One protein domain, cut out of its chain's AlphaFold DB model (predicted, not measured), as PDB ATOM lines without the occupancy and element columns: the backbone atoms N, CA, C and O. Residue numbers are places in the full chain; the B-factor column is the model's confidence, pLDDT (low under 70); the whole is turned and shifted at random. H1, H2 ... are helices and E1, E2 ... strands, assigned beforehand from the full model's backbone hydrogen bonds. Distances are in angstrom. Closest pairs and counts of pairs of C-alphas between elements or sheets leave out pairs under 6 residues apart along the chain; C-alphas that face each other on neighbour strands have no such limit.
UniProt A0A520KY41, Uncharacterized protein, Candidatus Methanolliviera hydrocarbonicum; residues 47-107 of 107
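AT A GLANCE: This is residues 47 to 107 of the 107 residues of an uncharacterized protein of Candidatus Methanolliviera hydrocarbonicum (UniProt A0A520KY41). Look for a small three-stranded sheet with H1 slantwise over one face; the tip of the E2-E3 hairpin, residues 97 to 100, and H2, off the sheet, make the two ends of the longest axis. The 61 printed residues, class mixed, run E1, H1, H2, E2, E3; the antiparallel sheet has the order E1 E3 E2. It is compact, radius of gyration of the C-alphas 11.2 A, spanning 33 by 20 by 18 A.

HOW THE PARTS SIT: Inner strand E3, residues 101 to 106, has O 104 within hydrogen-bond range of N 48 in E1, residues 47 to 50, at 2.8 A, and O 103 of N 94 in E2, residues 91 to 96, at 2.8 A. H1, residues 52 to 60, is on the sheet at a height of 9.6 A; its closest C-alphas with E3 are Ala 55 and Tyr 102, 6.5 A. H2, residues 69 to 78, is not on the sheet and is apart from H1. E1, H1 H2, E2 form a split strand-helix-strand unit, same-way strands with E3 between, its crossover right-handed. In H1 and H2 every O i to N i+4 pair is within range.

IN THESE COORDINATES: Find C-alpha 47 at (249.476, 313.493, 261.021), beginning E1; E3 runs 16.4 A to C-alpha 106 at (250.529, 314.245, 254.678). E2 spans 16.3 A, H2 14.5 A, H1 12.2 A.

THE WHOLE: The printed part has no cut; the H2 to E2 link is long. Residues 60 to 70 and 82 to 87 are among those under pLDDT 70.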
ATOM      1  N   THR A  47     248.730 314.615 260.449       73.94
ATOM      2  CA  THR A  47     249.476 313.493 261.021       73.94
ATOM      3  C   THR A  47     248.471 312.458 261.495       73.94
ATOM      4  O   THR A  47     247.534 312.793 262.228       73.94
ATOM      5  N   VAL A  48     248.647 311.227 261.031       76.94
ATOM      6  CA  VAL A  48     247.812 310.078 261.364       76.94
ATOM      7  C   VAL A  48     248.695 309.028 262.007       76.94
ATOM      8  O   VAL A  48     249.711 308.645 261.432       76.94
ATOM      9  N   ASP A  49     248.304 308.565 263.185       77.81
ATOM     10  CA  ASP A  49     248.945 307.416 263.809       77.81
ATOM     11  C   ASP A  49     248.451 306.151 263.105       77.81
ATOM     12  O   ASP A  49     247.248 305.945 262.932       77.81
ATOM     13  N   LEU A  50     249.391 305.331 262.655       78.12
ATOM     14  CA  LEU A  50     249.130 304.086 261.956       78.12
ATOM     15  C   LEU A  50     249.289 302.903 262.906       78.12
ATOM     16  O   LEU A  50     250.139 302.889 263.799       78.12
ATOM     17  N   THR A  51     248.511 301.861 262.651       78.81
ATOM     18  CA  THR A  51     248.771 300.534 263.214       78.81
ATOM     19  C   THR A  51     249.929 299.853 262.479       78.81
ATOM     20  O   THR A  51     250.271 300.207 261.348       78.81
ATOM     21  N   SER A  52     250.529 298.830 263.096       74.75
ATOM     22  CA  SER A  52     251.600 298.041 262.468       74.75
ATOM     23  C   SER A  52     251.163 297.363 261.167       74.75
ATOM     24  O   SER A  52     251.975 297.194 260.261       74.75
ATOM     25  N   GLU A  53     249.888 296.983 261.063       76.50
ATOM     26  CA  GLU A  53     249.305 296.371 259.865       76.50
ATOM     27  C   GLU A  53     249.160 297.395 258.734       76.50
ATOM     28  O   GLU A  53     249.622 297.147 257.622       76.50
ATOM     29  N   GLN A  54     248.631 298.586 259.037       75.06
ATOM     30  CA  GLN A  54     248.525 299.685 258.068       75.06
ATOM     31  C   GLN A  54     249.899 300.163 257.586       75.06
ATOM     32  O   GLN A  54     250.072 300.435 256.402       75.06
ATOM     33  N   ALA A  55     250.892 300.233 258.476       75.12
ATOM     34  CA  ALA A  55     252.251 300.616 258.105       75.12
ATOM     35  C   ALA A  55     252.901 299.593 257.159       75.12
ATOM     36  O   ALA A  55     253.550 299.982 256.191       75.12
ATOM     37  N   ARG A  56     252.706 298.289 257.406       76.12
ATOM     38  CA  ARG A  56     253.190 297.224 256.513       76.12
ATOM     39  C   ARG A  56     252.488 297.240 255.162       76.12
ATOM     40  O   ARG A  56     253.163 297.059 254.157       76.12
ATOM     41  N   ALA A  57     251.178 297.483 255.141       74.94
ATOM     42  CA  ALA A  57     250.426 297.629 253.901       74.94
ATOM     43  C   ALA A  57     250.969 298.798 253.067       74.94
ATOM     44  O   ALA A  57     251.353 298.576 251.930       74.94
ATOM     45  N   ILE A  58     251.150 299.990 253.651       73.19
ATOM     46  CA  ILE A  58     251.705 301.162 252.939       73.19
ATOM     47  C   ILE A  58     253.132 300.915 252.427       73.19
ATOM     48  O   ILE A  58     253.484 301.385 251.351       73.19
ATOM     49  N   LEU A  59     253.965 300.200 253.190       71.81
ATOM     50  CA  LEU A  59     255.332 299.858 252.779       71.81
ATOM     51  C   LEU A  59     255.391 298.791 251.677       71.81
ATOM     52  O   LEU A  59     256.367 298.753 250.934       71.81
ATOM     53  N   GLY A  60     254.405 297.894 251.632       65.75
ATOM     54  CA  GLY A  60     254.337 296.793 250.674       65.75
ATOM     55  C   GLY A  60     253.578 297.123 249.388       65.75
ATOM     56  O   GLY A  60     253.695 296.368 248.427       65.75
ATOM     57  N   ASP A  61     252.807 298.212 249.366       64.56
ATOM     58  CA  ASP A  61     251.977 298.603 248.225       64.56
ATOM     59  C   ASP A  61     252.756 299.468 247.208       64.56
ATOM     60  O   ASP A  61     253.499 300.370 247.611       64.56
ATOM     61  N   PRO A  62     252.515 299.326 245.888       55.62
ATOM     62  CA  PRO A  62     253.000 300.241 244.847       55.62
ATOM     63  C   PRO A  62     252.397 301.656 244.920       55.62
ATOM     64  O   PRO A  62     252.642 302.475 244.039       55.62
ATOM     65  N   ILE A  63     251.621 301.980 245.962       58.56
ATOM     66  CA  ILE A  63     251.044 303.315 246.211       58.56
ATOM     67  C   ILE A  63     252.112 304.424 246.140       58.56
ATOM     68  O   ILE A  63     251.807 305.570 245.817       58.56
ATOM     69  N   LEU A  64     253.371 304.094 246.444       58.31
ATOM     70  CA  LEU A  64     254.496 305.026 246.384       58.31
ATOM     71  C   LEU A  64     255.130 305.163 244.990       58.31
ATOM     72  O   LEU A  64     255.902 306.101 244.797       58.31
ATOM     73  N   SER A  65     254.865 304.253 244.045       56.72
ATOM     74  CA  SER A  65     255.615 304.188 242.784       56.72
ATOM     75  C   SER A  65     254.981 304.931 241.608       56.72
ATOM     76  O   SER A  65     255.743 305.389 240.766       56.72
ATOM     77  N   GLU A  66     253.652 305.104 241.524       55.06
ATOM     78  CA  GLU A  66     253.036 305.672 240.295       55.06
ATOM     79  C   GLU A  66     251.804 306.575 240.496       55.06
ATOM     80  O   GLU A  66     251.192 307.022 239.531       55.06
ATOM     81  N   THR A  67     251.410 306.871 241.730       56.53
ATOM     82  CA  THR A  67     250.018 307.251 241.993       56.53
ATOM     83  C   THR A  67     249.783 308.767 242.060       56.53
ATOM     84  O   THR A  67     250.475 309.501 242.772       56.53
ATOM     85  N   THR A  68     248.753 309.239 241.349       65.81
ATOM     86  CA  THR A  68     248.286 310.638 241.353       65.81
ATOM     87  C   THR A  68     247.765 311.013 242.746       65.81
ATOM     88  O   THR A  68     247.252 310.160 243.469       65.81
ATOM     89  N   SER A  69     247.835 312.292 243.147       67.00
ATOM     90  CA  SER A  69     247.409 312.722 244.497       67.00
ATOM     91  C   SER A  69     245.975 312.305 244.877       67.00
ATOM     92  O   SER A  69     245.672 312.145 246.058       67.00
ATOM     93  N   GLU A  70     245.100 312.104 243.890       69.69
ATOM     94  CA  GLU A  70     243.712 311.663 244.061       69.69
ATOM     95  C   GLU A  70     243.599 310.158 244.323       69.69
ATOM     96  O   GLU A  70     242.960 309.743 245.287       69.69
ATOM     97  N   GLU A  71     244.295 309.334 243.547       72.12
ATOM     98  CA  GLU A  71     244.343 307.880 243.735       72.12
ATOM     99  C   GLU A  71     245.005 307.515 245.080       72.12
ATOM    100  O   GLU A  71     244.565 306.607 245.790       72.12
ATOM    101  N   LEU A  72     246.014 308.292 245.493       74.38
ATOM    102  CA  LEU A  72     246.644 308.181 246.811       74.38
ATOM    103  C   LEU A  72     245.626 308.467 247.924       74.38
ATOM    104  O   LEU A  72     245.579 307.748 248.924       74.38
ATOM    105  N   LYS A  73     244.766 309.480 247.746       74.25
ATOM    106  CA  LYS A  73     243.677 309.771 248.689       74.25
ATOM    107  C   LYS A  73     242.665 308.638 248.752       74.25
ATOM    108  O   LYS A  73     242.280 308.264 249.856       74.25
ATOM    109  N   GLU A  74     242.245 308.089 247.618       74.50
ATOM    110  CA  GLU A  74     241.288 306.980 247.598       74.50
ATOM    111  C   GLU A  74     241.828 305.743 248.316       74.50
ATOM    112  O   GLU A  74     241.125 305.149 249.136       74.50
ATOM    113  N   ASN A  75     243.086 305.376 248.065       74.88
ATOM    114  CA  ASN A  75     243.711 304.228 248.717       74.88
ATOM    115  C   ASN A  75     243.848 304.449 250.229       74.88
ATOM    116  O   ASN A  75     243.487 303.575 251.019       74.88
ATOM    117  N   LEU A  76     244.246 305.652 250.656       75.44
ATOM    118  CA  LEU A  76     244.283 306.008 252.077       75.44
ATOM    119  C   LEU A  76     242.881 305.974 252.716       75.44
ATOM    120  O   LEU A  76     242.733 305.451 253.822       75.44
ATOM    121  N   GLN A  77     241.835 306.440 252.025       76.69
ATOM    122  CA  GLN A  77     240.454 306.340 252.519       76.69
ATOM    123  C   GLN A  77     239.982 304.890 252.647       76.69
ATOM    124  O   GLN A  77     239.367 304.553 253.660       76.69
ATOM    125  N   LYS A  78     240.297 304.022 251.676       76.12
ATOM    126  CA  LYS A  78     239.995 302.579 251.742       76.12
ATOM    127  C   LYS A  78     240.669 301.910 252.942       76.12
ATOM    128  O   LYS A  78     240.075 301.038 253.566       76.12
ATOM    129  N   MET A  79     241.858 302.376 253.326       70.56
ATOM    130  CA  MET A  79     242.561 301.943 254.542       70.56
ATOM    131  C   MET A  79     242.001 302.546 255.848       70.56
ATOM    132  O   MET A  79     242.526 302.273 256.932       70.56
ATOM    133  N   GLY A  80     240.955 303.376 255.768       68.62
ATOM    134  CA  GLY A  80     240.332 304.059 256.906       68.62
ATOM    135  C   GLY A  80     241.069 305.320 257.371       68.62
ATOM    136  O   GLY A  80     240.752 305.869 258.428       68.62
ATOM    137  N   ILE A  81     242.051 305.799 256.604       72.31
ATOM    138  CA  ILE A  81     242.854 306.976 256.937       72.31
ATOM    139  C   ILE A  81     242.127 308.234 256.457       72.31
ATOM    140  O   ILE A  81     241.753 308.366 255.292       72.31
ATOM    141  N   ARG A  82     241.938 309.204 257.359       66.12
ATOM    142  CA  ARG A  82     241.382 310.515 256.994       66.12
ATOM    143  C   ARG A  82     242.446 311.365 256.305       66.12
ATOM    144  O   ARG A  82     243.428 311.760 256.930       66.12
ATOM    145  N   VAL A  83     242.198 311.674 255.042       69.19
ATOM    146  CA  VAL A  83     243.061 312.471 254.158       69.19
ATOM    147  C   VAL A  83     242.580 313.926 254.099       69.19
ATOM    148  O   VAL A  83     241.377 314.168 254.243       69.19
ATOM    149  N   PRO A  84     243.481 314.911 253.918       68.44
ATOM    150  CA  PRO A  84     243.082 316.301 253.726       68.44
ATOM    151  C   PRO A  84     242.351 316.494 252.390       68.44
ATOM    152  O   PRO A  84     242.617 315.801 251.409       68.44
ATOM    153  N   GLU A  85     241.447 317.476 252.343       64.69
ATOM    154  CA  GLU A  85     240.738 317.848 251.108       64.69
ATOM    155  C   GLU A  85     241.696 318.457 250.062       64.69
ATOM    156  O   GLU A  85     241.525 318.232 248.865       64.69
ATOM    157  N   GLY A  86     242.753 319.154 250.499       66.75
ATOM    158  CA  GLY A  86     243.768 319.768 249.629       66.75
ATOM    159  C   GLY A  86     244.694 318.766 248.920       66.75
ATOM    160  O   GLY A  86     244.710 317.590 249.289       66.75
ATOM    161  N   PRO A  87     245.437 319.185 247.880       66.62
ATOM    162  CA  PRO A  87     246.401 318.319 247.197       66.62
ATOM    163  C   PRO A  87     247.454 317.804 248.186       66.62
ATOM    164  O   PRO A  87     247.843 318.523 249.104       66.62
ATOM    165  N   ILE A  88     247.872 316.550 248.009       71.00
ATOM    166  CA  ILE A  88     248.975 315.966 248.777       71.00
ATOM    167  C   ILE A  88     250.239 316.207 247.964       71.00
ATOM    168  O   ILE A  88     250.429 315.594 246.917       71.00
ATOM    169  N   GLU A  89     251.080 317.114 248.435       68.81
ATOM    170  CA  GLU A  89     252.369 317.428 247.823       68.81
ATOM    171  C   GLU A  89     253.469 316.526 248.385       68.81
ATOM    172  O   GLU A  89     254.456 316.232 247.709       68.81
ATOM    173  N   LYS A  90     253.318 316.076 249.637       70.75
ATOM    174  CA  LYS A  90     254.326 315.277 250.323       70.75
ATOM    175  C   LYS A  90     253.715 314.261 251.281       70.75
ATOM    176  O   LYS A  90     252.943 314.599 252.175       70.75
ATOM    177  N   VAL A  91     254.170 313.016 251.157       74.25
ATOM    178  CA  VAL A  91     253.887 311.924 252.095       74.25
ATOM    179  C   VAL A  91     255.171 311.570 252.838       74.25
ATOM    180  O   VAL A  91     256.220 311.382 252.226       74.25
ATOM    181  N   VAL A  92     255.111 311.495 254.164       75.19
ATOM    182  CA  VAL A  92     256.221 311.051 255.013       75.19
ATOM    183  C   VAL A  92     255.719 309.956 255.938       75.19
ATOM    184  O   VAL A  92     254.894 310.210 256.815       75.19
ATOM    185  N   LEU A  93     256.241 308.745 255.764       78.44
ATOM    186  CA  LEU A  93     256.060 307.655 256.715       78.44
ATOM    187  C   LEU A  93     257.191 307.717 257.747       78.44
ATOM    188  O   LEU A  93     258.365 307.628 257.396       78.44
ATOM    189  N   SER A  94     256.837 307.884 259.016       78.31
ATOM    190  CA  SER A  94     257.780 307.920 260.131       78.31
ATOM    191  C   SER A  94     257.559 306.715 261.037       78.31
ATOM    192  O   SER A  94     256.443 306.471 261.504       78.31
ATOM    193  N   ILE A  95     258.633 305.962 261.271       78.62
ATOM    194  CA  ILE A  95     258.639 304.744 262.079       78.62
ATOM    195  C   ILE A  95     259.600 304.955 263.244       78.62
ATOM    196  O   ILE A  95     260.816 304.979 263.065       78.62
ATOM    197  N   ASP A  96     259.053 305.093 264.447       79.94
ATOM    198  CA  ASP A  96     259.839 305.102 265.675       79.94
ATOM    199  C   ASP A  96     260.015 303.655 266.147       79.94
ATOM    200  O   ASP A  96     259.130 303.059 266.768       79.94
ATOM    201  N   VAL A  97     261.169 303.072 265.814       74.31
ATOM    202  CA  VAL A  97     261.507 301.673 266.121       74.31
ATOM    203  C   VAL A  97     261.619 301.436 267.631       74.31
ATOM    204  O   VAL A  97     261.300 300.347 268.104       74.31
ATOM    205  N   GLN A  98     262.020 302.448 268.405       74.62
ATOM    206  CA  GLN A  98     262.163 302.321 269.857       74.62
ATOM    207  C   GLN A  98     260.802 302.303 270.554       74.62
ATOM    208  O   GLN A  98     260.599 301.530 271.490       74.62
ATOM    209  N   LYS A  99     259.857 303.123 270.083       75.50
ATOM    210  CA  LYS A  99     258.510 303.228 270.669       75.50
ATOM    211  C   LYS A  99     257.456 302.366 269.975       75.50
ATOM    212  O   LYS A  99     256.325 302.319 270.446       75.50
ATOM    213  N   LYS A 100     257.812 301.690 268.874       72.69
ATOM    214  CA  LYS A 100     256.890 300.953 267.988       72.69
ATOM    215  C   LYS A 100     255.720 301.823 267.506       72.69
ATOM    216  O   LYS A 100     254.595 301.343 267.384       72.69
ATOM    217  N   LEU A 101     255.987 303.106 267.252       74.50
ATOM    218  CA  LEU A 101     254.996 304.053 266.745       74.50
ATOM    219  C   LEU A 101     255.179 304.237 265.243       74.50
ATOM    220  O   LEU A 101     256.289 304.468 264.765       74.50
ATOM    221  N   TYR A 102     254.072 304.179 264.516       77.81
ATOM    222  CA  TYR A 102     254.022 304.421 263.083       77.81
ATOM    223  C   TYR A 102     253.166 305.658 262.865       77.81
ATOM    224  O   TYR A 102     252.059 305.743 263.388       77.81
ATOM    225  N   SER A 103     253.669 306.631 262.120       78.38
ATOM    226  CA  SER A 103     252.919 307.845 261.818       78.38
ATOM    227  C   SER A 103     253.053 308.196 260.346       78.38
ATOM    228  O   SER A 103     254.133 308.103 259.765       78.38
ATOM    229  N   LEU A 104     251.938 308.586 259.743       77.75
ATOM    230  CA  LEU A 104     251.870 309.093 258.387       77.75
ATOM    231  C   LEU A 104     251.631 310.589 258.446       77.75
ATOM    232  O   LEU A 104     250.669 311.057 259.058       77.75
ATOM    233  N   LEU A 105     252.505 311.342 257.803       75.75
ATOM    234  CA  LEU A 105     252.381 312.777 257.671       75.75
ATOM    235  C   LEU A 105     252.118 313.112 256.207       75.75
ATOM    236  O   LEU A 105     252.904 312.770 255.328       75.75
ATOM    237  N   LEU A 106     250.996 313.781 255.977       74.44
ATOM    238  CA  LEU A 106     250.529 314.245 254.678       74.44
ATOM    239  C   LEU A 106     250.596 315.771 254.687       74.44
ATOM    240  O   LEU A 106     250.120 316.396 255.643       74.44
ATOM    241  N   MET A 107     251.230 316.359 253.676       70.44
ATOM    242  CA  MET A 107     251.404 317.804 253.510       70.44
ATOM    243  C   MET A 107     251.103 318.241 252.091       70.44
ATOM    244  O   MET A 107     251.369 317.440 251.169       70.44
TER     245      MET A 107